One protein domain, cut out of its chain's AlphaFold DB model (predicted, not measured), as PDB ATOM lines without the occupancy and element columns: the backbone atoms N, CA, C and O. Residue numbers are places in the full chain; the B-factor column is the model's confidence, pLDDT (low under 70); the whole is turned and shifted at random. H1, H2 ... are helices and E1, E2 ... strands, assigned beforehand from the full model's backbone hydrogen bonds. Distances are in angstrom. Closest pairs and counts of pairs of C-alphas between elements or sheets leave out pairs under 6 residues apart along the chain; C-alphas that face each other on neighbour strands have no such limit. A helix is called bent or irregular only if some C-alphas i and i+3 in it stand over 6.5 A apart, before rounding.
ATOM      1  N   SER A 212     -11.127 -46.277 -42.196       85.56
ATOM      2  CA  SER A 212      -9.877 -47.003 -41.933       85.56
ATOM      3  C   SER A 212      -9.460 -46.924 -40.459       85.56
ATOM      4  O   SER A 212      -8.826 -47.842 -39.943       85.56
ATOM      5  N   SER A 213      -9.834 -45.835 -39.781       88.19
ATOM      6  CA  SER A 213      -9.606 -45.587 -38.356       88.19
ATOM      7  C   SER A 213     -10.475 -44.424 -37.871       88.19
ATOM      8  O   SER A 213     -10.751 -43.498 -38.645       88.19
ATOM      9  N   SER A 214     -10.814 -44.404 -36.583       90.12
ATOM     10  CA  SER A 214     -11.425 -43.247 -35.919       90.12
ATOM     11  C   SER A 214     -11.009 -43.181 -34.453       90.12
ATOM     12  O   SER A 214     -10.953 -44.213 -33.794       90.12
ATOM     13  N   ASN A 215     -10.763 -41.980 -33.928       93.06
ATOM     14  CA  ASN A 215     -10.492 -41.794 -32.496       93.06
ATOM     15  C   ASN A 215     -11.766 -41.846 -31.635       93.06
ATOM     16  O   ASN A 215     -11.681 -42.001 -30.417       93.06
ATOM     17  N   PHE A 216     -12.936 -41.716 -32.262       93.69
ATOM     18  CA  PHE A 216     -14.240 -41.745 -31.608       93.69
ATOM     19  C   PHE A 216     -15.235 -42.591 -32.394       93.69
ATOM     20  O   PHE A 216     -15.160 -42.658 -33.621       93.69
ATOM     21  N   VAL A 217     -16.187 -43.197 -31.698       93.69
ATOM     22  CA  VAL A 217     -17.349 -43.862 -32.294       93.69
ATOM     23  C   VAL A 217     -18.609 -43.462 -31.537       93.69
ATOM     24  O   VAL A 217     -18.559 -43.247 -30.329       93.69
ATOM     25  N   VAL A 218     -19.740 -43.370 -32.227       93.75
ATOM     26  CA  VAL A 218     -21.059 -43.210 -31.600       93.75
ATOM     27  C   VAL A 218     -21.665 -44.584 -31.376       93.75
ATOM     28  O   VAL A 218     -21.549 -45.459 -32.228       93.75
ATOM     29  N   ILE A 219     -22.328 -44.779 -30.244       92.81
ATOM     30  CA  ILE A 219     -23.134 -45.963 -29.956       92.81
ATOM     31  C   ILE A 219     -24.573 -45.502 -29.701       92.81
ATOM     32  O   ILE A 219     -24.796 -44.579 -28.924       92.81
ATOM     33  N   SER A 220     -25.550 -46.134 -30.347       91.88
ATOM     34  CA  SER A 220     -26.980 -45.854 -30.150       91.88
ATOM     35  C   SER A 220     -27.772 -47.142 -29.937       91.88
ATOM     36  O   SER A 220     -27.330 -48.221 -30.330       91.88
ATOM     37  N   ASN A 221     -28.965 -47.045 -29.348       87.06
ATOM     38  CA  ASN A 221     -29.879 -48.181 -29.267       87.06
ATOM     39  C   ASN A 221     -30.623 -48.312 -30.593       87.06
ATOM     40  O   ASN A 221     -31.468 -47.475 -30.898       87.06
ATOM     41  N   GLY A 222     -30.342 -49.372 -31.356       78.56
ATOM     42  CA  GLY A 222     -31.007 -49.614 -32.640       78.56
ATOM     43  C   GLY A 222     -32.518 -49.839 -32.525       78.56
ATOM     44  O   GLY A 222     -33.227 -49.658 -33.510       78.56
ATOM     45  N   GLU A 223     -33.014 -50.194 -31.337       82.44
ATOM     46  CA  GLU A 223     -34.446 -50.342 -31.052       82.44
ATOM     47  C   GLU A 223     -35.121 -49.000 -30.730       82.44
ATOM     48  O   GLU A 223     -36.317 -48.832 -30.970       82.44
ATOM     49  N   ASP A 224     -34.365 -48.015 -30.231       88.00
ATOM     50  CA  ASP A 224     -34.854 -46.648 -30.045       88.00
ATOM     51  C   ASP A 224     -34.552 -45.815 -31.290       88.00
ATOM     52  O   ASP A 224     -33.530 -45.128 -31.415       88.00
ATOM     53  N   TYR A 225     -35.481 -45.888 -32.237       86.94
ATOM     54  CA  TYR A 225     -35.373 -45.189 -33.507       86.94
ATOM     55  C   TYR A 225     -35.220 -43.668 -33.356       86.94
ATOM     56  O   TYR A 225     -34.434 -43.048 -34.073       86.94
ATOM     57  N   ALA A 226     -35.931 -43.063 -32.400       89.56
ATOM     58  CA  ALA A 226     -35.874 -41.625 -32.160       89.56
ATOM     59  C   ALA A 226     -34.469 -41.186 -31.724       89.56
ATOM     60  O   ALA A 226     -33.927 -40.220 -32.265       89.56
ATOM     61  N   SER A 227     -33.868 -41.923 -30.784       90.19
ATOM     62  CA  SER A 227     -32.486 -41.685 -30.350       90.19
ATOM     63  C   SER A 227     -31.488 -41.940 -31.479       90.19
ATOM     64  O   SER A 227     -30.553 -41.162 -31.666       90.19
ATOM     65  N   SER A 228     -31.729 -42.970 -32.291       90.19
ATOM     66  CA  SER A 228     -30.867 -43.345 -33.416       90.19
ATOM     67  C   SER A 228     -30.797 -42.296 -34.522       90.19
ATOM     68  O   SER A 228     -29.714 -42.062 -35.053       90.19
ATOM     69  N   ILE A 229     -31.895 -41.596 -34.820       91.50
ATOM     70  CA  ILE A 229     -31.896 -40.466 -35.766       91.50
ATOM     71  C   ILE A 229     -30.964 -39.339 -35.284       91.50
ATOM     72  O   ILE A 229     -30.175 -38.791 -36.063       91.50
ATOM     73  N   VAL A 230     -31.031 -38.989 -33.997       93.25
ATOM     74  CA  VAL A 230     -30.186 -37.932 -33.418       93.25
ATOM     75  C   VAL A 230     -28.732 -38.389 -33.348       93.25
ATOM     76  O   VAL A 230     -27.835 -37.642 -33.738       93.25
ATOM     77  N   ALA A 231     -28.493 -39.636 -32.944       92.38
ATOM     78  CA  ALA A 231     -27.160 -40.221 -32.902       92.38
ATOM     79  C   ALA A 231     -26.499 -40.263 -34.285       92.38
ATOM     80  O   ALA A 231     -25.327 -39.917 -34.418       92.38
ATOM     81  N   ALA A 232     -27.256 -40.621 -35.322       90.81
ATOM     82  CA  ALA A 232     -26.799 -40.620 -36.706       90.81
ATOM     83  C   ALA A 232     -26.423 -39.211 -37.190       90.81
ATOM     84  O   ALA A 232     -25.383 -39.023 -37.819       90.81
ATOM     85  N   SER A 233     -27.222 -38.203 -36.834       91.44
ATOM     86  CA  SER A 233     -26.945 -36.796 -37.164       91.44
ATOM     87  C   SER A 233     -25.700 -36.282 -36.457       91.44
ATOM     88  O   SER A 233     -24.863 -35.617 -37.063       91.44
ATOM     89  N   PHE A 234     -25.541 -36.646 -35.184       92.56
ATOM     90  CA  PHE A 234     -24.350 -36.353 -34.399       92.56
ATOM     91  C   PHE A 234     -23.109 -37.004 -35.015       92.56
ATOM     92  O   PHE A 234     -22.099 -36.341 -35.250       92.56
ATOM     93  N   ALA A 235     -23.206 -38.290 -35.354       91.00
ATOM     94  CA  ALA A 235     -22.145 -39.030 -36.014       91.00
ATOM     95  C   ALA A 235     -21.745 -38.379 -37.347       91.00
ATOM     96  O   ALA A 235     -20.562 -38.151 -37.596       91.00
ATOM     97  N   ALA A 236     -22.729 -37.987 -38.160       87.62
ATOM     98  CA  ALA A 236     -22.506 -37.289 -39.420       87.62
ATOM     99  C   ALA A 236     -21.862 -35.907 -39.220       87.62
ATOM    100  O   ALA A 236     -20.898 -35.576 -39.911       87.62
ATOM    101  N   ARG A 237     -22.324 -35.112 -38.240       86.50
ATOM    102  CA  ARG A 237     -21.760 -33.792 -37.898       86.50
ATOM    103  C   ARG A 237     -20.270 -33.879 -37.579       86.50
ATOM    104  O   ARG A 237     -19.501 -33.034 -38.030       86.50
ATOM    105  N   PHE A 238     -19.849 -34.899 -36.845       87.00
ATOM    106  CA  PHE A 238     -18.446 -35.054 -36.455       87.00
ATOM    107  C   PHE A 238     -17.659 -35.998 -37.361       87.00
ATOM    108  O   PHE A 238     -16.473 -36.212 -37.119       87.00
ATOM    109  N   ASN A 239     -18.285 -36.518 -38.423       85.88
ATOM    110  CA  ASN A 239     -17.687 -37.494 -39.325       85.88
ATOM    111  C   ASN A 239     -17.091 -38.693 -38.556       85.88
ATOM    112  O   ASN A 239     -15.927 -39.057 -38.735       85.88
ATOM    113  N   ILE A 240     -17.867 -39.261 -37.634       89.44
ATOM    114  CA  ILE A 240     -17.466 -40.396 -36.796       89.44
ATOM    115  C   ILE A 240     -18.340 -41.620 -37.105       89.44
ATOM    116  O   ILE A 240     -19.529 -41.462 -37.379       89.44
ATOM    117  N   PRO A 241     -17.783 -42.844 -37.050       90.00
ATOM    118  CA  PRO A 241     -18.559 -44.071 -37.203       90.00
ATOM    119  C   PRO A 241     -19.643 -44.181 -36.127       90.00
ATOM    120  O   PRO A 241     -19.404 -43.812 -34.975       90.00
ATOM    121  N   ILE A 242     -20.795 -44.751 -36.473       90.25
ATOM    122  CA  ILE A 242     -21.872 -45.077 -35.529       90.25
ATOM    123  C   ILE A 242     -22.056 -46.591 -35.454       90.25
ATOM    124  O   ILE A 242     -21.929 -47.277 -36.457       90.25
ATOM    125  N   PHE A 243     -22.346 -47.118 -34.274       89.12
ATOM    126  CA  PHE A 243     -22.671 -48.517 -34.032       89.12
ATOM    127  C   PHE A 243     -23.965 -48.610 -33.229       89.12
ATOM    128  O   PHE A 243     -24.352 -47.672 -32.532       89.12
ATOM    129  N   PHE A 244     -24.618 -49.768 -33.293       86.50
ATOM    130  CA  PHE A 244     -25.905 -49.986 -32.639       86.50
ATOM    131  C   PHE A 244     -25.863 -51.161 -31.673       86.50
ATOM    132  O   PHE A 244     -25.373 -52.234 -32.042       86.50
ATOM    133  N   THR A 245     -26.390 -50.956 -30.464       84.88
ATOM    134  CA  THR A 245     -26.478 -51.989 -29.426       84.88
ATOM    135  C   THR A 245     -27.619 -52.981 -29.686       84.88
ATOM    136  O   THR A 245     -28.639 -52.580 -30.248       84.88
ATOM    137  N   PRO A 246     -27.469 -54.249 -29.251       86.81
ATOM    138  CA  PRO A 246     -26.254 -54.824 -28.663       86.81
ATOM    139  C   PRO A 246     -25.134 -54.973 -29.706       86.81
ATOM    140  O   PRO A 246     -25.372 -55.368 -30.849       86.81
ATOM    141  N   LEU A 247     -23.896 -54.646 -29.314       84.25
ATOM    142  CA  LEU A 247     -22.748 -54.752 -30.220       84.25
ATOM    143  C   LEU A 247     -22.415 -56.220 -30.504       84.25
ATOM    144  O   LEU A 247     -22.401 -57.060 -29.595       84.25
ATOM    145  N   LYS A 248     -22.053 -56.524 -31.749       87.81
ATOM    146  CA  LYS A 248     -21.461 -57.817 -32.111       87.81
ATOM    147  C   LYS A 248     -20.002 -57.892 -31.648       87.81
ATOM    148  O   LYS A 248     -19.351 -56.876 -31.387       87.81
ATOM    149  N   SER A 249     -19.458 -59.103 -31.540       89.25
ATOM    150  CA  SER A 249     -18.060 -59.298 -31.124       89.25
ATOM    151  C   SER A 249     -17.074 -58.681 -32.118       89.25
ATOM    152  O   SER A 249     -16.077 -58.094 -31.702       89.25
ATOM    153  N   GLU A 250     -17.379 -58.733 -33.413       88.38
ATOM    154  CA  GLU A 250     -16.582 -58.121 -34.479       88.38
ATOM    155  C   GLU A 250     -16.572 -56.592 -34.367       88.38
ATOM    156  O   GLU A 250     -15.531 -55.969 -34.553       88.38
ATOM    157  N   GLU A 251     -17.704 -55.982 -34.010       88.19
ATOM    158  CA  GLU A 251     -17.832 -54.533 -33.813       88.19
ATOM    159  C   GLU A 251     -17.020 -54.070 -32.599       88.19
ATOM    160  O   GLU A 251     -16.237 -53.128 -32.709       88.19
ATOM    161  N   ARG A 252     -17.113 -54.782 -31.467       92.69
ATOM    162  CA  ARG A 252     -16.269 -54.517 -30.286       92.69
ATOM    163  C   ARG A 252     -14.781 -54.624 -30.613       92.69
ATOM    164  O   ARG A 252     -13.995 -53.769 -30.208       92.69
ATOM    165  N   ASN A 253     -14.396 -55.664 -31.352       93.56
ATOM    166  CA  ASN A 253     -13.011 -55.863 -31.772       93.56
ATOM    167  C   ASN A 253     -12.541 -54.743 -32.707       93.56
ATOM    168  O   ASN A 253     -11.414 -54.278 -32.556       93.56
ATOM    169  N   LEU A 254     -13.398 -54.272 -33.618       90.06
ATOM    170  CA  LEU A 254     -13.086 -53.157 -34.511       90.06
ATOM    171  C   LEU A 254     -12.870 -51.854 -33.733       90.06
ATOM    172  O   LEU A 254     -11.817 -51.235 -33.886       90.06
ATOM    173  N   ILE A 255     -13.804 -51.484 -32.849       92.12
ATOM    174  CA  ILE A 255     -13.701 -50.288 -31.990       92.12
ATOM    175  C   ILE A 255     -12.398 -50.332 -31.180       92.12
ATOM    176  O   ILE A 255     -11.632 -49.365 -31.163       92.12
ATOM    177  N   LYS A 256     -12.092 -51.492 -30.585       94.69
ATOM    178  CA  LYS A 256     -10.844 -51.716 -29.846       94.69
ATOM    179  C   LYS A 256      -9.607 -51.609 -30.741       94.69
ATOM    180  O   LYS A 256      -8.618 -51.018 -30.322       94.69
ATOM    181  N   SER A 257      -9.649 -52.146 -31.963       94.88
ATOM    182  CA  SER A 257      -8.530 -52.070 -32.917       94.88
ATOM    183  C   SER A 257      -8.222 -50.637 -33.351       94.88
ATOM    184  O   SER A 257      -7.062 -50.295 -33.568       94.88
ATOM    185  N   TRP A 258      -9.240 -49.774 -33.401       93.94
ATOM    186  CA  TRP A 258      -9.080 -48.346 -33.662       93.94
ATOM    187  C   TRP A 258      -8.608 -47.555 -32.443       93.94
ATOM    188  O   TRP A 258      -8.257 -46.389 -32.588       93.94
ATOM    189  N   SER A 259      -8.576 -48.172 -31.253       95.25
ATOM    190  CA  SER A 259      -8.387 -47.468 -29.976       95.25
ATOM    191  C   SER A 259      -9.368 -46.298 -29.820       95.25
ATOM    192  O   SER A 259      -9.023 -45.252 -29.270       95.25
ATOM    193  N   ALA A 260     -10.579 -46.466 -30.358       93.81
ATOM    194  CA  ALA A 260     -11.583 -45.420 -30.395       93.81
ATOM    195  C   ALA A 260     -12.310 -45.328 -29.054       93.81
ATOM    196  O   ALA A 260     -12.671 -46.355 -28.480       93.81
ATOM    197  N   LYS A 261     -12.578 -44.103 -28.596       95.62
ATOM    198  CA  LYS A 261     -13.483 -43.873 -27.467       95.62
ATOM    199  C   LYS A 261     -14.934 -43.921 -27.924       95.62
ATOM    200  O   LYS A 261     -15.262 -43.359 -28.971       95.62
ATOM    201  N   SER A 262     -15.811 -44.534 -27.144       93.12
ATOM    202  CA  SER A 262     -17.234 -44.629 -27.475       93.12
ATOM    203  C   SER A 262     -18.080 -43.548 -26.798       93.12
ATOM    204  O   SER A 262     -17.968 -43.289 -25.601       93.12
ATOM    205  N   ILE A 263     -18.959 -42.921 -27.579       94.56
ATOM    206  CA  ILE A 263     -19.951 -41.942 -27.129       94.56
ATOM    207  C   ILE A 263     -21.335 -42.566 -27.307       94.56
ATOM    208  O   ILE A 263     -21.824 -42.698 -28.426       94.56
ATOM    209  N   GLY A 264     -21.963 -42.968 -26.212       94.06
ATOM    210  CA  GLY A 264     -23.318 -43.496 -26.191       94.06
ATOM    211  C   GLY A 264     -24.352 -42.377 -26.216       94.06
ATOM    212  O   GLY A 264     -24.332 -41.513 -25.346       94.06
ATOM    213  N   ILE A 265     -25.267 -42.375 -27.185       93.94
ATOM    214  CA  ILE A 265     -26.381 -41.417 -27.258       93.94
ATOM    215  C   ILE A 265     -27.672 -42.162 -26.928       93.94
ATOM    216  O   ILE A 265     -28.082 -43.069 -27.650       93.94
ATOM    217  N   GLY A 266     -28.284 -41.817 -25.795       92.25
ATOM    218  CA  GLY A 266     -29.434 -42.538 -25.239       92.25
ATOM    219  C   GLY A 266     -29.093 -43.927 -24.681       92.25
ATOM    220  O   GLY A 266     -29.993 -44.653 -24.268       92.25
ATOM    221  N   VAL A 267     -27.808 -44.304 -24.645       91.88
ATOM    222  CA  VAL A 267     -27.331 -45.629 -24.217       91.88
ATOM    223  C   VAL A 267     -26.060 -45.500 -23.396       91.88
ATOM    224  O   VAL A 267     -25.127 -44.827 -23.813       91.88
ATOM    225  N   ALA A 268     -26.008 -46.180 -22.251       92.06
ATOM    226  CA  ALA A 268     -24.802 -46.265 -21.424       92.06
ATOM    227  C   ALA A 268     -23.977 -47.541 -21.674       92.06
ATOM    228  O   ALA A 268     -22.802 -47.608 -21.326       92.06
ATOM    229  N   GLU A 269     -24.584 -48.575 -22.256       90.56
ATOM    230  CA  GLU A 269     -23.917 -49.852 -22.485       90.56
ATOM    231  C   GLU A 269     -22.788 -49.715 -23.520       90.56
ATOM    232  O   GLU A 269     -23.001 -49.221 -24.626       90.56
ATOM    233  N   ASN A 270     -21.590 -50.201 -23.177       88.00
ATOM    234  CA  ASN A 270     -20.389 -50.170 -24.024       88.00
ATOM    235  C   ASN A 270     -19.882 -48.754 -24.392       88.00
ATOM    236  O   ASN A 270     -19.043 -48.622 -25.288       88.00
ATOM    237  N   ALA A 271     -20.361 -47.709 -23.708       92.31
ATOM    238  CA  ALA A 271     -19.976 -46.318 -23.926       92.31
ATOM    239  C   ALA A 271     -18.942 -45.834 -22.888       92.31
ATOM    240  O   ALA A 271     -19.153 -45.998 -21.688       92.31
ATOM    241  N   ASP A 272     -17.855 -45.193 -23.329       94.62
ATOM    242  CA  ASP A 272     -16.914 -44.488 -22.439       94.62
ATOM    243  C   ASP A 272     -17.521 -43.180 -21.906       94.62
ATOM    244  O   ASP A 272     -17.219 -42.733 -20.797       94.62
ATOM    245  N   HIS A 273     -18.385 -42.559 -22.712       94.75
ATOM    246  CA  HIS A 273     -19.118 -41.341 -22.390       94.75
ATOM    247  C   HIS A 273     -20.574 -41.477 -22.822       94.75
ATOM    248  O   HIS A 273     -20.834 -41.942 -23.924       94.75
ATOM    249  N   THR A 274     -21.513 -41.013 -22.001       94.69
ATOM    250  CA  THR A 274     -22.946 -41.075 -22.314       94.69
ATOM    251  C   THR A 274     -23.517 -39.674 -22.450       94.69
ATOM    252  O   THR A 274     -23.234 -38.808 -21.625       94.69
ATOM    253  N   LEU A 275     -24.340 -39.482 -23.473       94.88
ATOM    254  CA  LEU A 275     -25.160 -38.307 -23.708       94.88
ATOM    255  C   LEU A 275     -26.624 -38.722 -23.767       94.88
ATOM    256  O   LEU A 275     -26.990 -39.719 -24.392       94.88
ATOM    257  N   THR A 276     -27.486 -37.924 -23.167       95.50
ATOM    258  CA  THR A 276     -28.909 -37.936 -23.494       95.50
ATOM    259  C   THR A 276     -29.133 -37.359 -24.895       95.50
ATOM    260  O   THR A 276     -28.298 -36.634 -25.441       95.50
ATOM    261  N   VAL A 277     -30.298 -37.641 -25.482       93.25
ATOM    262  CA  VAL A 277     -30.707 -37.057 -26.772       93.25
ATOM    263  C   VAL A 277     -30.715 -35.524 -26.719       93.25
ATOM    264  O   VAL A 277     -30.282 -34.869 -27.665       93.25
ATOM    265  N   ASN A 278     -31.158 -34.947 -25.598       93.25
ATOM    266  CA  ASN A 278     -31.203 -33.496 -25.420       93.25
ATOM    267  C   ASN A 278     -29.800 -32.888 -25.343       93.25
ATOM    268  O   ASN A 278     -29.549 -31.900 -26.019       93.25
ATOM    269  N   GLU A 279     -28.871 -33.506 -24.608       94.19
ATOM    270  CA  GLU A 279     -27.480 -33.034 -24.549       94.19
ATOM    271  C   GLU A 279     -26.792 -33.118 -25.913       94.19
ATOM    272  O   GLU A 279     -26.093 -32.185 -26.307       94.19
ATOM    273  N   ALA A 280     -27.016 -34.202 -26.667       94.44
ATOM    274  CA  ALA A 280     -26.508 -34.319 -28.032       94.44
ATOM    275  C   ALA A 280     -27.059 -33.194 -28.928       94.44
ATOM    276  O   ALA A 280     -26.289 -32.531 -29.621       94.44
ATOM    277  N   ASN A 281     -28.364 -32.918 -28.862       94.19
ATOM    278  CA  ASN A 281     -28.979 -31.813 -29.597       94.19
ATOM    279  C   ASN A 281     -28.451 -30.443 -29.159       94.19
ATOM    280  O   ASN A 281     -28.168 -29.605 -30.008       94.19
ATOM    281  N   ASP A 282     -28.274 -30.202 -27.863       93.81
ATOM    282  CA  ASP A 282     -27.747 -28.934 -27.356       93.81
ATOM    283  C   ASP A 282     -26.292 -28.699 -27.777       93.81
ATOM    284  O   ASP A 282     -25.884 -27.554 -27.966       93.81
ATOM    285  N   LEU A 283     -25.507 -29.761 -27.986       93.06
ATOM    286  CA  LEU A 283     -24.192 -29.651 -28.621       93.06
ATOM    287  C   LEU A 283     -24.305 -29.279 -30.100       93.06
ATOM    288  O   LEU A 283     -23.575 -28.394 -30.536       93.06
ATOM    289  N   LEU A 284     -25.221 -29.911 -30.843       93.31
ATOM    290  CA  LEU A 284     -25.449 -29.614 -32.262       93.31
ATOM    291  C   LEU A 284     -25.969 -28.187 -32.493       93.31
ATOM    292  O   LEU A 284     -25.657 -27.589 -33.514       93.31
ATOM    293  N   LYS A 285     -26.729 -27.615 -31.550       95.06
ATOM    294  CA  LYS A 285     -27.285 -26.253 -31.665       95.06
ATOM    295  C   LYS A 285     -26.238 -25.142 -31.593       95.06
ATOM    296  O   LYS A 285     -26.505 -24.051 -32.079       95.06
ATOM    297  N   LYS A 286     -25.080 -25.374 -30.962       91.25
ATOM    298  CA  LYS A 286     -24.113 -24.305 -30.631       91.25
ATOM    299  C   LYS A 286     -23.552 -23.569 -31.841       91.25
ATOM    300  O   LYS A 286     -23.152 -22.421 -31.702       91.25
ATOM    301  N   ASP A 287     -23.469 -24.242 -32.978       88.56
ATOM    302  CA  ASP A 287     -22.866 -23.724 -34.203       88.56
ATOM    303  C   ASP A 287     -23.700 -24.066 -35.446       88.56
ATOM    304  O   ASP A 287     -23.191 -24.076 -36.567       88.56
ATOM    305  N   SER A 288     -24.987 -24.345 -35.235       94.12
ATOM    306  CA  SER A 288     -25.945 -24.619 -36.295       94.12
ATOM    307  C   SER A 288     -26.862 -23.421 -36.508       94.12
ATOM    308  O   SER A 288     -27.276 -22.753 -35.565       94.12
ATOM    309  N   ASP A 289     -27.232 -23.190 -37.761       95.88
ATOM    310  CA  ASP A 289     -28.270 -22.252 -38.188       95.88
ATOM    311  C   ASP A 289     -29.443 -22.988 -38.863       95.88
ATOM    312  O   ASP A 289     -30.285 -22.359 -39.504       95.88
ATOM    313  N   TYR A 290     -29.486 -24.322 -38.767       97.31
ATOM    314  CA  TYR A 290     -30.327 -25.168 -39.611       97.31
ATOM    315  C   TYR A 290     -31.087 -26.204 -38.771       97.31
ATOM    316  O   TYR A 290     -30.515 -27.167 -38.265       97.31
ATOM    317  N   LEU A 291     -32.397 -26.022 -38.626       97.56
ATOM    318  CA  LEU A 291     -33.284 -26.906 -37.868       97.56
ATOM    319  C   LEU A 291     -34.063 -27.834 -38.806       97.56
ATOM    320  O   LEU A 291     -34.715 -27.388 -39.747       97.56
ATOM    321  N   ILE A 292     -34.035 -29.131 -38.522       97.75
ATOM    322  CA  ILE A 292     -34.730 -30.168 -39.287       97.75
ATOM    323  C   ILE A 292     -35.844 -30.754 -38.428       97.75
ATOM    324  O   ILE A 292     -35.586 -31.341 -37.378       97.75
ATOM    325  N   LEU A 293     -37.082 -30.633 -38.892       96.75
ATOM    326  CA  LEU A 293     -38.245 -31.275 -38.298       96.75
ATOM    327  C   LEU A 293     -38.440 -32.642 -38.941       96.75
ATOM    328  O   LEU A 293     -38.494 -32.757 -40.164       96.75
ATOM    329  N   THR A 294     -38.567 -33.677 -38.123       95.81
ATOM    330  CA  THR A 294     -38.888 -35.035 -38.578       95.81
ATOM    331  C   THR A 294     -39.776 -35.738 -37.556       95.81
ATOM    332  O   THR A 294     -39.975 -35.225 -36.453       95.81
ATOM    333  N   THR A 295     -40.341 -36.891 -37.902       94.31
ATOM    334  CA  THR A 295     -41.131 -37.694 -36.967       94.31
ATOM    335  C   THR A 295     -40.793 -39.171 -37.087       94.31
ATOM    336  O   THR A 295     -40.810 -39.738 -38.172       94.31
ATOM    337  N   SER A 296     -40.531 -39.805 -35.950       91.94
ATOM    338  CA  SER A 296     -40.347 -41.251 -35.829       91.94
ATOM    339  C   SER A 296     -41.634 -42.047 -36.041       91.94
ATOM    340  O   SER A 296     -41.592 -43.269 -36.152       91.94
ATOM    341  N   ASP A 297     -42.786 -41.378 -36.061       89.75
ATOM    342  CA  ASP A 297     -44.090 -42.026 -36.200       89.75
ATOM    343  C   ASP A 297     -44.337 -42.548 -37.620       89.75
ATOM    344  O   ASP A 297     -45.259 -43.328 -37.853       89.75
ATOM    345  N   ASP A 298     -43.531 -42.113 -38.589       86.25
ATOM    346  CA  ASP A 298     -43.587 -42.617 -39.957       86.25
ATOM    347  C   ASP A 298     -43.169 -44.092 -40.065       86.25
ATOM    348  O   ASP A 298     -43.568 -44.772 -41.006       86.25
ATOM    349  N   LEU A 299     -42.468 -44.623 -39.058       80.38
ATOM    350  CA  LEU A 299     -42.161 -46.045 -38.944       80.38
ATOM    351  C   LEU A 299     -43.384 -46.920 -38.694       80.38
ATOM    352  O   LEU A 299     -43.500 -48.004 -39.266       80.38
ATOM    353  N   THR A 300     -44.250 -46.495 -37.777       77.12
ATOM    354  CA  THR A 300     -45.367 -47.318 -37.291       77.12
ATOM    355  C   THR A 300     -46.583 -47.212 -38.207       77.12
ATOM    356  O   THR A 300     -47.454 -48.081 -38.193       77.12
ATOM    357  N   LYS A 301     -46.629 -46.179 -39.054       76.06
ATOM    358  CA  LYS A 301     -47.680 -45.952 -40.050       76.06
ATOM    359  C   LYS A 301     -47.322 -46.664 -41.360       76.06
ATOM    360  O   LYS A 301     -46.706 -46.083 -42.247       76.06
ATOM    361  N   THR A 302     -47.742 -47.924 -41.488       57.53
ATOM    362  CA  THR A 302     -47.347 -48.868 -42.560       57.53
ATOM    363  C   THR A 302     -47.605 -48.412 -44.003       57.53
ATOM    364  O   THR A 302     -47.003 -48.962 -44.924       57.53
ATOM    365  N   SER A 303     -48.465 -47.417 -44.233       70.38
ATOM    366  CA  SER A 303     -48.771 -46.898 -45.571       70.38
ATOM    367  C   SER A 303     -47.888 -45.731 -46.023       70.38
ATOM    368  O   SER A 303     -47.906 -45.402 -47.209       70.38
ATOM    369  N   ASN A 304     -47.125 -45.100 -45.126       71.38
ATOM    370  CA  ASN A 304     -46.380 -43.883 -45.446       71.38
ATOM    371  C   ASN A 304     -44.914 -44.181 -45.793       71.38
ATOM    372  O   ASN A 304     -44.308 -45.063 -45.180       71.38
ATOM    373  N   PRO A 305     -44.309 -43.433 -46.734       80.94
ATOM    374  CA  PRO A 305     -42.864 -43.457 -46.900       80.94
ATOM    375  C   PRO A 305     -42.182 -42.989 -45.611       80.94
ATOM    376  O   PRO A 305     -42.626 -42.043 -44.955       80.94
ATOM    377  N   ARG A 306     -41.087 -43.656 -45.253       87.56
ATOM    378  CA  ARG A 306     -40.343 -43.428 -44.008       87.56
ATOM    379  C   ARG A 306     -39.314 -42.304 -44.193       87.56
ATOM    380  O   ARG A 306     -38.107 -42.539 -44.217       87.56
ATOM    381  N   PHE A 307     -39.790 -41.084 -44.438       89.44
ATOM    382  CA  PHE A 307     -38.948 -39.917 -44.735       89.44
ATOM    383  C   PHE A 307     -37.943 -39.580 -43.630       89.44
ATOM    384  O   PHE A 307     -36.875 -39.036 -43.917       89.44
ATOM    385  N   SER A 308     -38.220 -39.932 -42.378       91.44
ATOM    386  CA  SER A 308     -37.332 -39.652 -41.251       91.44
ATOM    387  C   SER A 308     -35.931 -40.258 -41.402       91.44
ATOM    388  O   SER A 308     -34.973 -39.736 -40.831       91.44
ATOM    389  N   LEU A 309     -35.774 -41.263 -42.266       88.19
ATOM    390  CA  LEU A 309     -34.498 -41.894 -42.610       88.19
ATOM    391  C   LEU A 309     -33.515 -41.006 -43.348       88.19
ATOM    392  O   LEU A 309     -32.306 -41.206 -43.237       88.19
ATOM    393  N   VAL A 310     -34.012 -40.046 -44.125       91.19
ATOM    394  CA  VAL A 310     -33.136 -39.150 -44.886       91.19
ATOM    395  C   VAL A 310     -32.777 -37.898 -44.089       91.19
ATOM    396  O   VAL A 310     -31.861 -37.170 -44.469       91.19
ATOM    397  N   ALA A 311     -33.431 -37.659 -42.947       93.56
ATOM    398  CA  ALA A 311     -33.174 -36.485 -42.119       93.56
ATOM    399  C   ALA A 311     -31.718 -36.421 -41.595       93.56
ATOM    400  O   ALA A 311     -31.115 -35.355 -41.728       93.56
ATOM    401  N   PRO A 312     -31.091 -37.517 -41.102       92.25
ATOM    402  CA  PRO A 312     -29.681 -37.496 -40.687       92.25
ATOM    403  C   PRO A 312     -28.698 -37.153 -41.808       92.25
ATOM    404  O   PRO A 312     -27.674 -36.523 -41.555       92.25
ATOM    405  N   ILE A 313     -29.016 -37.521 -43.054       89.44
ATOM    406  CA  ILE A 313     -28.193 -37.198 -44.231       89.44
ATOM    407  C   ILE A 313     -28.191 -35.681 -44.451       89.44
ATOM    408  O   ILE A 313     -27.136 -35.075 -44.637       89.44
ATOM    409  N   LEU A 314     -29.371 -35.056 -44.389       93.12
ATOM    410  CA  LEU A 314     -29.499 -33.605 -44.503       93.12
ATOM    411  C   LEU A 314     -28.833 -32.883 -43.325       93.12
ATOM    412  O   LEU A 314     -28.123 -31.904 -43.542       93.12
ATOM    413  N   ALA A 315     -29.010 -33.389 -42.101       93.25
ATOM    414  CA  ALA A 315     -28.385 -32.843 -40.897       93.25
ATOM    415  C   ALA A 315     -26.859 -32.871 -40.992       93.25
ATOM    416  O   ALA A 315     -26.209 -31.849 -40.788       93.25
ATOM    417  N   GLY A 316     -26.282 -34.006 -41.388       90.00
ATOM    418  CA  GLY A 316     -24.845 -34.125 -41.613       90.00
ATOM    419  C   GLY A 316     -24.329 -33.167 -42.685       90.00
ATOM    420  O   GLY A 316     -23.302 -32.524 -42.484       90.00
ATOM    421  N   GLY A 317     -25.052 -33.030 -43.799       90.06
ATOM    422  CA  GLY A 317     -24.658 -32.166 -44.914       90.06
ATOM    423  C   GLY A 317     -24.848 -30.661 -44.685       90.06
ATOM    424  O   GLY A 317     -24.158 -29.863 -45.321       90.06
ATOM    425  N   ARG A 318     -25.766 -30.255 -43.798       93.25
ATOM    426  CA  ARG A 318     -26.055 -28.843 -43.474       93.25
ATOM    427  C   ARG A 318     -25.611 -28.413 -42.087       93.25
ATOM    428  O   ARG A 318     -25.905 -27.288 -41.701       93.25
ATOM    429  N   ASP A 319     -24.916 -29.289 -41.366       94.25
ATOM    430  CA  ASP A 319     -24.590 -29.077 -39.957       94.25
ATOM    431  C   ASP A 319     -25.845 -28.770 -39.124       94.25
ATOM    432  O   ASP A 319     -25.850 -27.914 -38.244       94.25
ATOM    433  N   GLY A 320     -26.942 -29.448 -39.463       95.00
ATOM    434  CA  GLY A 320     -28.266 -29.202 -38.916       95.00
ATOM    435  C   GLY A 320     -28.550 -29.957 -37.621       95.00
ATOM    436  O   GLY A 320     -27.948 -30.990 -37.325       95.00
ATOM    437  N   VAL A 321     -29.533 -29.458 -36.878       96.44
ATOM    438  CA  VAL A 321     -30.080 -30.099 -35.676       96.44
ATOM    439  C   VAL A 321     -31.379 -30.804 -36.031       96.44
ATOM    440  O   VAL A 321     -32.260 -30.196 -36.635       96.44
ATOM    441  N   ILE A 322     -31.533 -32.067 -35.627       96.31
ATOM    442  CA  ILE A 322     -32.800 -32.782 -35.795       96.31
ATOM    443  C   ILE A 322     -33.677 -32.637 -34.559       96.31
ATOM    444  O   ILE A 322     -33.298 -32.998 -33.446       96.31
ATOM    445  N   LEU A 323     -34.909 -32.202 -34.795       96.06
ATOM    446  CA  LEU A 323     -35.998 -32.233 -33.838       96.06
ATOM    447  C   LEU A 323     -37.001 -33.312 -34.250       96.06
ATOM    448  O   LEU A 323     -37.802 -33.130 -35.169       96.06
ATOM    449  N   ASN A 324     -36.941 -34.453 -33.563       95.62
ATOM    450  CA  ASN A 324     -37.911 -35.527 -33.736       95.62
ATOM    451  C   ASN A 324     -39.189 -35.227 -32.936       95.62
ATOM    452  O   ASN A 324     -39.165 -35.244 -31.703       95.62
ATOM    453  N   VAL A 325     -40.302 -34.985 -33.624       95.00
ATOM    454  CA  VAL A 325     -41.599 -34.682 -33.007       95.00
ATOM    455  C   VAL A 325     -42.477 -35.933 -33.016       95.00
ATOM    456  O   VAL A 325     -42.843 -36.438 -34.076       95.00
ATOM    457  N   LYS A 326     -42.832 -36.431 -31.828       93.06
ATOM    458  CA  LYS A 326     -43.795 -37.532 -31.662       93.06
ATOM    459  C   LYS A 326     -45.223 -37.002 -31.737       93.06
ATOM    460  O   LYS A 326     -45.509 -35.949 -31.174       93.06
ATOM    461  N   ASN A 327     -46.112 -37.758 -32.366       91.81
ATOM    462  CA  ASN A 327     -47.503 -37.408 -32.659       91.81
ATOM    463  C   ASN A 327     -47.630 -35.957 -33.143       91.81
ATOM    464  O   ASN A 327     -48.226 -35.118 -32.459       91.81
ATOM    465  N   PRO A 328     -46.995 -35.631 -34.279       91.06
ATOM    466  CA  PRO A 328     -46.935 -34.271 -34.792       91.06
ATOM    467  C   PRO A 328     -48.345 -33.735 -35.059       91.06
ATOM    468  O   PRO A 328     -49.078 -34.215 -35.923       91.06
ATOM    469  N   THR A 329     -48.705 -32.715 -34.293       88.62
ATOM    470  CA  THR A 329     -49.839 -31.822 -34.508       88.62
ATOM    471  C   THR A 329     -49.286 -30.420 -34.724       88.62
ATOM    472  O   THR A 329     -48.104 -30.154 -34.485       88.62
ATOM    473  N   ARG A 330     -50.140 -29.485 -35.140       84.00
ATOM    474  CA  ARG A 330     -49.764 -28.072 -35.240       84.00
ATOM    475  C   ARG A 330     -49.114 -27.567 -33.953       84.00
ATOM    476  O   ARG A 330     -48.032 -26.982 -34.001       84.00
ATOM    477  N   GLU A 331     -49.787 -27.784 -32.829       87.31
ATOM    478  CA  GLU A 331     -49.387 -27.301 -31.512       87.31
ATOM    479  C   GLU A 331     -48.145 -28.026 -31.011       87.31
ATOM    480  O   GLU A 331     -47.244 -27.370 -30.496       87.31
ATOM    481  N   SER A 332     -48.057 -29.352 -31.185       92.44
ATOM    482  CA  SER A 332     -46.910 -30.112 -30.678       92.44
ATOM    483  C   SER A 332     -45.628 -29.765 -31.432       92.44
ATOM    484  O   SER A 332     -44.586 -29.583 -30.805       92.44
ATOM    485  N   VAL A 333     -45.705 -29.569 -32.753       92.44
ATOM    486  CA  VAL A 333     -44.563 -29.106 -33.551       92.44
ATOM    487  C   VAL A 333     -44.191 -27.675 -33.167       92.44
ATOM    488  O   VAL A 333     -43.023 -27.412 -32.892       92.44
ATOM    489  N   LYS A 334     -45.164 -26.758 -33.069       91.19
ATOM    490  CA  LYS A 334     -44.908 -25.371 -32.650       91.19
ATOM    491  C   LYS A 334     -44.230 -25.303 -31.287       91.19
ATOM    492  O   LYS A 334     -43.218 -24.625 -31.137       91.19
ATOM    493  N   GLN A 335     -44.769 -26.029 -30.312       92.69
ATOM    494  CA  GLN A 335     -44.219 -26.107 -28.967       92.69
ATOM    495  C   GLN A 335     -42.789 -26.647 -28.993       92.69
ATOM    496  O   GLN A 335     -41.921 -26.073 -28.340       92.69
ATOM    497  N   ALA A 336     -42.530 -27.706 -29.763       93.88
ATOM    498  CA  ALA A 336     -41.196 -28.283 -29.881       93.88
ATOM    499  C   ALA A 336     -40.195 -27.293 -30.504       93.88
ATOM    500  O   ALA A 336     -39.079 -27.163 -30.000       93.88
ATOM    501  N   VAL A 337     -40.585 -26.554 -31.552       94.62
ATOM    502  CA  VAL A 337     -39.723 -25.531 -32.175       94.62
ATOM    503  C   VAL A 337     -39.461 -24.373 -31.213       94.62
ATOM    504  O   VAL A 337     -38.306 -23.995 -31.018       94.62
ATOM    505  N   SER A 338     -40.490 -23.839 -30.549       93.19
ATOM    506  CA  SER A 338     -40.317 -22.778 -29.550       93.19
ATOM    507  C   SER A 338     -39.427 -23.227 -28.385       93.19
ATOM    508  O   SER A 338     -38.544 -22.489 -27.967       93.19
ATOM    509  N   GLN A 339     -39.578 -24.457 -27.888       93.94
ATOM    510  CA  GLN A 339     -38.692 -25.000 -26.849       93.94
ATOM    511  C   GLN A 339     -37.249 -25.157 -27.339       93.94
ATOM    512  O   GLN A 339     -36.310 -24.852 -26.606       93.94
ATOM    513  N   ALA A 340     -37.051 -25.612 -28.580       93.56
ATOM    514  CA  ALA A 340     -35.718 -25.774 -29.148       93.56
ATOM    515  C   ALA A 340     -34.975 -24.436 -29.300       93.56
ATOM    516  O   ALA A 340     -33.747 -24.431 -29.203       93.56
ATOM    517  N   THR A 341     -35.706 -23.334 -29.499       93.94
ATOM    518  CA  THR A 341     -35.170 -21.992 -29.788       93.94
ATOM    519  C   THR A 341     -35.050 -21.076 -28.562       93.94
ATOM    520  O   THR A 341     -34.294 -20.108 -28.592       93.94
ATOM    521  N   GLN A 342     -35.689 -21.409 -27.433       89.75
ATOM    522  CA  GLN A 342     -35.647 -20.623 -26.184       89.75
ATOM    523  C   GLN A 342     -34.241 -20.406 -25.589       89.75
ATOM    524  O   GLN A 342     -34.025 -19.428 -24.877       89.75
ATOM    525  N   ASN A 343     -33.276 -21.284 -25.880       85.69
ATOM    526  CA  ASN A 343     -31.934 -21.259 -25.279       85.69
ATOM    527  C   ASN A 343     -30.872 -20.595 -26.177       85.69
ATOM    528  O   ASN A 343     -29.722 -21.033 -26.207       85.69
ATOM    529  N   GLY A 344     -31.256 -19.558 -26.929       87.69
ATOM    530  CA  GLY A 344     -30.350 -18.796 -27.801       87.69
ATOM    531  C   GLY A 344     -30.017 -19.478 -29.133       87.69
ATOM    532  O   GLY A 344     -29.131 -19.023 -29.850       87.69
ATOM    533  N   PHE A 345     -30.707 -20.569 -29.470       93.56
ATOM    534  CA  PHE A 345     -30.619 -21.190 -30.787       93.56
ATOM    535  C   PHE A 345     -31.628 -20.520 -31.722       93.56
ATOM    536  O   PHE A 345     -32.831 -20.730 -31.592       93.56
ATOM    537  N   HIS A 346     -31.135 -19.717 -32.662       93.50
ATOM    538  CA  HIS A 346     -31.953 -18.974 -33.621       93.50
ATOM    539  C   HIS A 346     -31.651 -19.469 -35.042       93.50
ATOM    540  O   HIS A 346     -30.820 -18.876 -35.734       93.50
ATOM    541  N   PRO A 347     -32.249 -20.596 -35.472       95.06
ATOM    542  CA  PRO A 347     -31.965 -21.152 -36.784       95.06
ATOM    543  C   PRO A 347     -32.389 -20.172 -37.883       95.06
ATOM    544  O   PRO A 347     -33.527 -19.720 -37.918       95.06
ATOM    545  N   ALA A 348     -31.494 -19.892 -38.830       94.31
ATOM    546  CA  ALA A 348     -31.826 -19.148 -40.044       94.31
ATOM    547  C   ALA A 348     -32.700 -19.974 -41.004       94.31
ATOM    548  O   ALA A 348     -33.414 -19.423 -41.842       94.31
ATOM    549  N   TYR A 349     -32.654 -21.303 -40.889       96.31
ATOM    550  CA  TYR A 349     -33.348 -22.235 -41.766       96.31
ATOM    551  C   TYR A 349     -34.114 -23.281 -40.957       96.31
ATOM    552  O   TYR A 349     -33.575 -23.882 -40.031       96.31
ATOM    553  N   LEU A 350     -35.356 -23.544 -41.351       96.56
ATOM    554  CA  LEU A 350     -36.201 -24.600 -40.809       96.56
ATOM    555  C   LEU A 350     -36.720 -25.453 -41.965       96.56
ATOM    556  O   LEU A 350     -37.336 -24.947 -42.897       96.56
ATOM    557  N   VAL A 351     -36.490 -26.761 -41.920       96.44
ATOM    558  CA  VAL A 351     -36.947 -27.679 -42.969       96.44
ATOM    559  C   VAL A 351     -37.740 -28.833 -42.372       96.44
ATOM    560  O   VAL A 351     -37.310 -29.430 -41.390       96.44
ATOM    561  N   SER A 352     -38.883 -29.181 -42.959       95.38
ATOM    562  CA  SER A 352     -39.574 -30.431 -42.624       95.38
ATOM    563  C   SER A 352     -39.113 -31.556 -43.540       95.38
ATOM    564  O   SER A 352     -39.183 -31.429 -44.760       95.38
ATOM    565  N   VAL A 353     -38.688 -32.676 -42.967       95.44
ATOM    566  CA  VAL A 353     -38.420 -33.923 -43.685       95.44
ATOM    567  C   VAL A 353     -39.568 -34.881 -43.377       95.44
ATOM    568  O   VAL A 353     -39.629 -35.467 -42.298       95.44
ATOM    569  N   GLY A 354     -40.513 -34.983 -44.306       91.38
ATOM    570  CA  GLY A 354     -41.777 -35.691 -44.110       91.38
ATOM    571  C   GLY A 354     -42.867 -35.175 -45.041       91.38
ATOM    572  O   GLY A 354     -42.740 -34.092 -45.611       91.38
ATOM    573  N   ASN A 355     -43.940 -35.948 -45.189       86.44
ATOM    574  CA  ASN A 355     -45.102 -35.565 -45.990       86.44
ATOM    575  C   ASN A 355     -46.246 -34.998 -45.132       86.44
ATOM    576  O   ASN A 355     -46.150 -34.894 -43.908       86.44
ATOM    577  N   GLU A 356     -47.362 -34.676 -45.776       80.69
ATOM    578  CA  GLU A 356     -48.605 -34.215 -45.154       80.69
ATOM    579  C   GLU A 356     -49.146 -35.159 -44.067       80.69
ATOM    580  O   GLU A 356     -49.731 -34.700 -43.094       80.69
ATOM    581  N   ASN A 357     -48.934 -36.473 -44.176       81.56
ATOM    582  CA  ASN A 357     -49.407 -37.443 -43.180       81.56
ATOM    583  C   ASN A 357     -48.494 -37.487 -41.946       81.56
ATOM    584  O   ASN A 357     -48.906 -37.926 -40.863       81.56
ATOM    585  N   ASN A 358     -47.237 -37.074 -42.120       85.56
ATOM    586  CA  ASN A 358     -46.271 -36.892 -41.048       85.56
ATOM    587  C   ASN A 358     -46.428 -35.529 -40.385       85.56
ATOM    588  O   ASN A 358     -46.217 -35.417 -39.195       85.56
ATOM    589  N   PHE A 359     -46.795 -34.498 -41.132       85.88
ATOM    590  CA  PHE A 359     -46.844 -33.119 -40.664       85.88
ATOM    591  C   PHE A 359     -48.160 -32.480 -41.141       85.88
ATOM    592  O   PHE A 359     -48.151 -31.710 -42.104       85.88
ATOM    593  N   PRO A 360     -49.300 -32.817 -40.502       72.69
ATOM    594  CA  PRO A 360     -50.639 -32.533 -41.023       72.69
ATOM    595  C   PRO A 360     -50.912 -31.043 -41.153       72.69
ATOM    596  O   PRO A 360     -50.779 -30.314 -40.171       72.69
ATOM    597  N   PHE A 361     -51.316 -30.610 -42.354       66.38
ATOM    598  CA  PHE A 361     -51.713 -29.234 -42.683       66.38
ATOM    599  C   PHE A 361     -52.871 -28.729 -41.809       66.38
ATOM    600  O   PHE A 361     -53.673 -29.512 -41.300       66.38
ATOM    601  N   LEU A 362     -52.953 -27.406 -41.626       60.06
ATOM    602  CA  LEU A 362     -53.986 -26.768 -40.808       60.06
ATOM    603  C   LEU A 362     -55.389 -27.021 -41.365       60.06
ATOM    604  O   LEU A 362     -55.629 -26.822 -42.552       60.06
ATOM    605  N   GLN A 363     -56.327 -27.353 -40.475       54.31
ATOM    606  CA  GLN A 363     -57.754 -27.110 -40.692       54.31
ATOM    607  C   GLN A 363     -58.134 -25.779 -40.019       54.31
ATOM    608  O   GLN A 363     -57.744 -25.503 -38.880       54.31
ATOM    609  N   PHE A 364     -58.829 -24.925 -40.767       50.53
ATOM    610  CA  PHE A 364     -59.145 -23.533 -40.443       50.53
ATOM    611  C   PHE A 364     -59.994 -23.400 -39.174       50.53
ATOM    612  O   PHE A 364     -61.122 -23.865 -39.129       50.53
ATOM    613  N   ASN A 365     -59.477 -22.720 -38.153       47.28
ATOM    614  CA  ASN A 365     -60.316 -22.092 -37.121       47.28
ATOM    615  C   ASN A 365     -59.687 -20.816 -36.535       47.28
ATOM    616  O   ASN A 365     -60.228 -20.238 -35.599       47.28
ATOM    617  N   ILE A 366     -58.526 -20.374 -37.036       47.56
ATOM    618  CA  ILE A 366     -57.813 -19.210 -36.498       47.56
ATOM    619  C   ILE A 366     -57.143 -18.465 -37.649       47.56
ATOM    620  O   ILE A 366     -55.927 -18.513 -37.830       47.56
ATOM    621  N   VAL A 367     -57.958 -17.795 -38.452       49.75
ATOM    622  CA  VAL A 367     -57.488 -16.604 -39.153       49.75
ATOM    623  C   VAL A 367     -57.668 -15.434 -38.192       49.75
ATOM    624  O   VAL A 367     -58.734 -15.336 -37.579       49.75
ATOM    625  N   PRO A 368     -56.650 -14.582 -37.983       43.84
ATOM    626  CA  PRO A 368     -56.772 -13.435 -37.094       43.84
ATOM    627  C   PRO A 368     -58.001 -12.596 -37.432       43.84
ATOM    628  O   PRO A 368     -58.302 -12.357 -38.606       43.84
ATOM    629  N   GLN A 369     -58.680 -12.089 -36.402       39.81
ATOM    630  CA  GLN A 369     -59.611 -10.977 -36.577       39.81
ATOM    631  C   GLN A 369     -58.886  -9.836 -37.309       39.81
ATOM    632  O   GLN A 369     -57.862  -9.356 -36.833       39.81
ATOM    633  N   GLY A 370     -59.403  -9.429 -38.472       43.47
ATOM    634  CA  GLY A 370     -58.819  -8.380 -39.324       43.47
ATOM    635  C   GLY A 370     -58.411  -8.849 -40.723       43.47
ATOM    636  O   GLY A 370     -58.326  -8.040 -41.641       43.47
ATOM    637  N   THR A 371     -58.253 -10.155 -40.928       49.22
ATOM    638  CA  THR A 371     -58.147 -10.750 -42.267       49.22
ATOM    639  C   THR A 371     -59.566 -10.946 -42.804       49.22
ATOM    640  O   THR A 371     -60.209 -11.960 -42.546       49.22
ATOM    641  N   LEU A 372     -60.116  -9.910 -43.444       44.03
ATOM    642  CA  LEU A 372     -61.475  -9.916 -43.998       44.03
ATOM    643  C   LEU A 372     -61.552 -10.882 -45.194       44.03
ATOM    644  O   LEU A 372     -61.392 -10.473 -46.336       44.03
ATOM    645  N   TYR A 373     -61.800 -12.166 -44.942       50.31
ATOM    646  CA  TYR A 373     -62.143 -13.154 -45.967       50.31
ATOM    647  C   TYR A 373     -63.652 -13.407 -45.918       50.31
ATOM    648  O   TYR A 373     -64.116 -14.285 -45.204       50.31
ATOM    649  N   ASN A 374     -64.428 -12.621 -46.665       41.44
ATOM    650  CA  ASN A 374     -65.877 -12.828 -46.827       41.44
ATOM    651  C   ASN A 374     -66.209 -13.827 -47.960       41.44
ATOM    652  O   ASN A 374     -67.267 -13.729 -48.576       41.44
ATOM    653  N   GLN A 375     -65.304 -14.756 -48.289       46.88
ATOM    654  CA  GLN A 375     -65.623 -15.879 -49.176       46.88
ATOM    655  C   GLN A 375     -65.621 -17.160 -48.351       46.88
ATOM    656  O   GLN A 375     -64.571 -17.601 -47.892       46.88
ATOM    657  N   ASP A 376     -66.820 -17.700 -48.141       45.12
ATOM    658  CA  ASP A 376     -67.115 -18.738 -47.154       45.12
ATOM    659  C   ASP A 376     -66.475 -20.118 -47.438       45.12
ATOM    660  O   ASP A 376     -66.439 -20.932 -46.522       45.12
ATOM    661  N   ASP A 377     -65.897 -20.400 -48.620       47.69
ATOM    662  CA  ASP A 377     -65.548 -21.795 -48.975       47.69
ATOM    663  C   ASP A 377     -64.128 -22.084 -49.529       47.69
ATOM    664  O   ASP A 377     -63.624 -23.185 -49.306       47.69
ATOM    665  N   ASP A 378     -63.404 -21.148 -50.160       44.62
ATOM    666  CA  ASP A 378     -62.236 -21.530 -50.996       44.62
ATOM    667  C   ASP A 378     -60.831 -21.322 -50.377       44.62
ATOM    668  O   ASP A 378     -59.821 -21.644 -51.011       44.62
ATOM    669  N   HIS A 379     -60.709 -20.803 -49.146       48.34
ATOM    670  CA  HIS A 379     -59.406 -20.378 -48.577       48.34
ATOM    671  C   HIS A 379     -59.028 -21.025 -47.241       48.34
ATOM    672  O   HIS A 379     -58.289 -20.457 -46.444       48.34
ATOM    673  N   GLN A 380     -59.505 -22.245 -46.999       48.84
ATOM    674  CA  GLN A 380     -59.455 -22.906 -45.691       48.84
ATOM    675  C   GLN A 380     -58.068 -23.448 -45.253       48.84
ATOM    676  O   GLN A 380     -57.984 -24.111 -44.216       48.84
ATOM    677  N   TYR A 381     -56.963 -23.171 -45.964       51.69
ATOM    678  CA  TYR A 381     -55.684 -23.876 -45.747       51.69
ATOM    679  C   TYR A 381     -54.475 -22.945 -45.667       51.69
ATOM    680  O   TYR A 381     -53.855 -22.607 -46.667       51.69
ATOM    681  N   PHE A 382     -54.077 -22.605 -44.443       53.62
ATOM    682  CA  PHE A 382     -52.760 -22.026 -44.186       53.62
ATOM    683  C   PHE A 382     -51.747 -23.143 -43.938       53.62
ATOM    684  O   PHE A 382     -52.032 -24.129 -43.255       53.62
ATOM    685  N   VAL A 383     -50.537 -23.009 -44.470       58.78
ATOM    686  CA  VAL A 383     -49.519 -24.053 -44.328       58.78
ATOM    687  C   VAL A 383     -48.640 -23.811 -43.110       58.78
ATOM    688  O   VAL A 383     -48.051 -22.753 -42.891       58.78
ATOM    689  N   ASN A 384     -48.498 -24.891 -42.359       67.50
ATOM    690  CA  ASN A 384     -47.799 -25.021 -41.094       67.50
ATOM    691  C   ASN A 384     -46.385 -24.446 -40.990       67.50
ATOM    692  O   ASN A 384     -45.987 -24.049 -39.900       67.50
ATOM    693  N   LEU A 385     -45.597 -24.449 -42.066       79.62
ATOM    694  CA  LEU A 385     -44.164 -24.162 -41.966       79.62
ATOM    695  C   LEU A 385     -43.883 -22.734 -41.494       79.62
ATOM    696  O   LEU A 385     -43.062 -22.540 -40.602       79.62
ATOM    697  N   TYR A 386     -44.604 -21.751 -42.035       84.81
ATOM    698  CA  TYR A 386     -44.477 -20.352 -41.617       84.81
ATOM    699  C   TYR A 386     -44.904 -20.178 -40.158       84.81
ATOM    700  O   TYR A 386     -44.222 -19.514 -39.380       84.81
ATOM    701  N   TYR A 387     -45.994 -20.847 -39.767       85.50
ATOM    702  CA  TYR A 387     -46.477 -20.850 -38.391       85.50
ATOM    703  C   TYR A 387     -45.461 -21.465 -37.420       85.50
ATOM    704  O   TYR A 387     -45.220 -20.911 -36.349       85.50
ATOM    705  N   TRP A 388     -44.831 -22.584 -37.776       89.12
ATOM    706  CA  TRP A 388     -43.794 -23.213 -36.954       89.12
ATOM    707  C   TRP A 388     -42.521 -22.376 -36.885       89.12
ATOM    708  O   TRP A 388     -41.889 -22.341 -35.833       89.12
ATOM    709  N   ALA A 389     -42.187 -21.665 -37.960       90.44
ATOM    710  CA  ALA A 389     -41.015 -20.806 -38.020       90.44
ATOM    711  C   ALA A 389     -41.173 -19.458 -37.295       90.44
ATOM    712  O   ALA A 389     -40.153 -18.861 -36.999       90.44
ATOM    713  N   ASP A 390     -42.379 -18.982 -36.962       88.38
ATOM    714  CA  ASP A 390     -42.614 -17.777 -36.120       88.38
ATOM    715  C   ASP A 390     -42.423 -18.074 -34.614       88.38
ATOM    716  O   ASP A 390     -43.308 -17.864 -33.780       88.38
ATOM    717  N   TYR A 391     -41.340 -18.753 -34.241       87.75
ATOM    718  CA  TYR A 391     -41.143 -19.287 -32.889       87.75
ATOM    719  C   TYR A 391     -40.959 -18.222 -31.798       87.75
ATOM    720  O   TYR A 391     -41.103 -18.565 -30.621       87.75
ATOM    721  N   ASN A 392     -40.734 -16.959 -32.168       84.38
ATOM    722  CA  ASN A 392     -40.730 -15.813 -31.255       84.38
ATOM    723  C   ASN A 392     -42.138 -15.300 -30.902       84.38
ATOM    724  O   ASN A 392     -42.261 -14.393 -30.078       84.38
ATOM    725  N   ASN A 393     -43.196 -15.894 -31.472       74.06
ATOM    726  CA  ASN A 393     -44.592 -15.496 -31.272       74.06
ATOM    727  C   ASN A 393     -44.795 -13.997 -31.523       74.06
ATOM    728  O   ASN A 393     -45.408 -13.296 -30.715       74.06
ATOM    729  N   SER A 394     -44.283 -13.507 -32.654       66.38
ATOM    730  CA  SER A 394     -44.417 -12.097 -33.033       66.38
ATOM    731  C   SER A 394     -45.881 -11.670 -33.226       66.38
ATOM    732  O   SER A 394     -46.163 -10.481 -33.266       66.38
ATOM    733  N   ASN A 395     -46.825 -12.622 -33.300       60.59
ATOM    734  CA  ASN A 395     -48.229 -12.442 -33.702       60.59
ATOM    735  C   ASN A 395     -48.390 -11.894 -35.131       60.59
ATOM    736  O   ASN A 395     -49.512 -11.639 -35.565       60.59
ATOM    737  N   GLU A 396     -47.296 -11.741 -35.880       59.66
ATOM    738  CA  GLU A 396     -47.290 -11.099 -37.194       59.66
ATOM    739  C   GLU A 396     -47.353 -12.118 -38.349       59.66
ATOM    740  O   GLU A 396     -47.387 -11.721 -39.511       59.66
ATOM    741  N   TYR A 397     -47.406 -13.433 -38.068       66.62
ATOM    742  CA  TYR A 397     -47.375 -14.499 -39.091       66.62
ATOM    743  C   TYR A 397     -46.189 -14.357 -40.047       66.62
ATOM    744  O   TYR A 397     -46.259 -14.698 -41.237       66.62
ATOM    745  N   VAL A 398     -45.087 -13.822 -39.527       74.31
ATOM    746  CA  VAL A 398     -43.865 -13.677 -40.287       74.31
ATOM    747  C   VAL A 398     -42.818 -14.587 -39.670       74.31
ATOM    748  O   VAL A 398     -42.496 -14.431 -38.497       74.31
ATOM    749  N   PRO A 399     -42.308 -15.564 -40.433       84.12
ATOM    750  CA  PRO A 399     -41.445 -16.587 -39.878       84.12
ATOM    751  C   PRO A 399     -40.144 -15.945 -39.396       84.12
ATOM    752  O   PRO A 399     -39.699 -14.959 -39.978       84.12
ATOM    753  N   ASP A 400     -39.520 -16.496 -38.362       88.19
ATOM    754  CA  ASP A 400     -38.183 -16.106 -37.895       88.19
ATOM    755  C   ASP A 400     -37.072 -16.835 -38.679       88.19
ATOM    756  O   ASP A 400     -35.906 -16.454 -38.625       88.19
ATOM    757  N   ALA A 401     -37.438 -17.868 -39.447       91.62
ATOM    758  CA  ALA A 401     -36.532 -18.690 -40.245       91.62
ATOM    759  C   ALA A 401     -37.034 -18.865 -41.687       91.62
ATOM    760  O   ALA A 401     -38.233 -18.858 -41.964       91.62
TER     761      ALA A 401
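This is residues 212 to 401 of the 794 residues of an uncharacterized protein of Candidatus Wildermuthbacteria bacterium RIFCSPLOWO2_02_FULL_47_9c (UniProt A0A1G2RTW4). Two small parallel sheets, E3 E2 E4 E5 and E7 E6 E8, stand one after the other along an elongated body with H1 between them, H4 beside H1 and H3 near the same gap. H2 packs on the far face of the first sheet, H5 and H6 cover the far face of the second, and beyond them residues 369 to 378 stick out as the tip of a long loop. The printed part has 190 residues, with six named helices and eight named strands in the order E1 E2 H1 E3 H2 E4 E5 H3 E6 H4 E7 H5 E8 H6. The class is mixed, helices and strands. The whole is only just compact, close to loose, with a radius of gyration of the C-alphas of 19.3 A and spans of 71 by 37 by 24 A.

The larger sheet holds E3, residues 242 to 245, E2, residues 216 to 221 and 17.1 A long, E4, residues 261 to 265 and 13.1 A, and E5, residues 273 to 275. E1, residues 212 to 214, begins at C-alpha 212 at (-9.877, -47.003, -41.933), pairs with no named strand, and runs on into E2 across a break of 1 residue, at 81 degrees. H1, residues 225 to 238, is 19.9 A long from C-alpha 225 at (-35.373, -45.189, -33.507). H2 is residues 249 to 257 and H3 residues 277 to 285. The second sheet holds E7, residues 321 to 324, E6, residues 290 to 294, and E8, residues 349 to 353. H4, residues 307 to 318, is 17.0 A long and only just irregular, with C-alphas 309 and 312 6.8 A apart. H5, residues 330 to 341, is 16.7 A long, and H6, residues 384 to 389, ends at C-alpha 389 at (-41.015, -20.806, -38.020).

The sheet E3 E2 E4 E5 is parallel and only just strongly twisted, its C-alphas up to 4.2 A off the best plane. N 243 and O 218 are 2.8 A apart between E3 and E2, N 219 and O 263 2.8 A between E2 and E4, and N 264 and O 273 2.7 A between E4 and E5, each within hydrogen-bond range. H1 is on this sheet at a height of 8.4 A, over E2, and runs along the strands. E2, H1 and E3 form a strand-helix-strand unit, two parallel neighbour strands with a helix between, its crossover right-handed; E3, H2 and E4 form a split one, with E2 between the strands, also right-handed. H2 is on the opposite face, at a height of 9.8 A, and is near E1. H3 only grazes both sheets, and it touches H1 at a shallow tilt of 33 degrees, only just short of steep, with closest C-alphas Ser 227 and Val 277, 6.1 A apart. H1 touches H4 the same way at a shallow tilt of 20 degrees, the C-alphas of Ala 236 and Gly 316 being closest at 4.5 A. H1 is also on the sheet E7 E6 E8, where the closest C-alphas of H1 and E7 are Val 230 and Ile 322, 6.2 A apart. In that parallel sheet N 323 and O 292 of E7 and E6, and N 293 and O 351 of E6 and E8, are each 2.8 A apart. E6, H4 and E7 form another strand-helix-strand unit, its crossover right-handed, and E7, H5 and E8 form a split one, with E6 between the strands in the sheet, its crossover also right-handed. H4 is on this sheet at a height of 8.5 A, over E6, along the strands; H5, over E7 and E6 at 10.2 A, and H6, over E8 at 9.0 A, are on the opposite face. H5 touches H6 the same way at a shallow tilt of 19 degrees, closest at the C-alphas of Lys 334 and Trp 388, 4.9 A apart. Every O i to N i+4 pair is within hydrogen-bond range in H2, H3, H5 and H6, against 9 of 10 in H1 and 5 of 8 in H4.

The C-alphas farthest apart are those of Ser 257 and Asn 374, 70.9 A. Without residues 369 to 378, which stand free, the body spans 61 by 37 by 24 A. The printed part has no cut; its long links are E6 to H4, 12 residues, and E8 to H6, 30 residues. The mean pLDDT of the printed part is 84.5, and 29 residues are under 70: residue 302, residues 361 to 384 and residues 394 to 397.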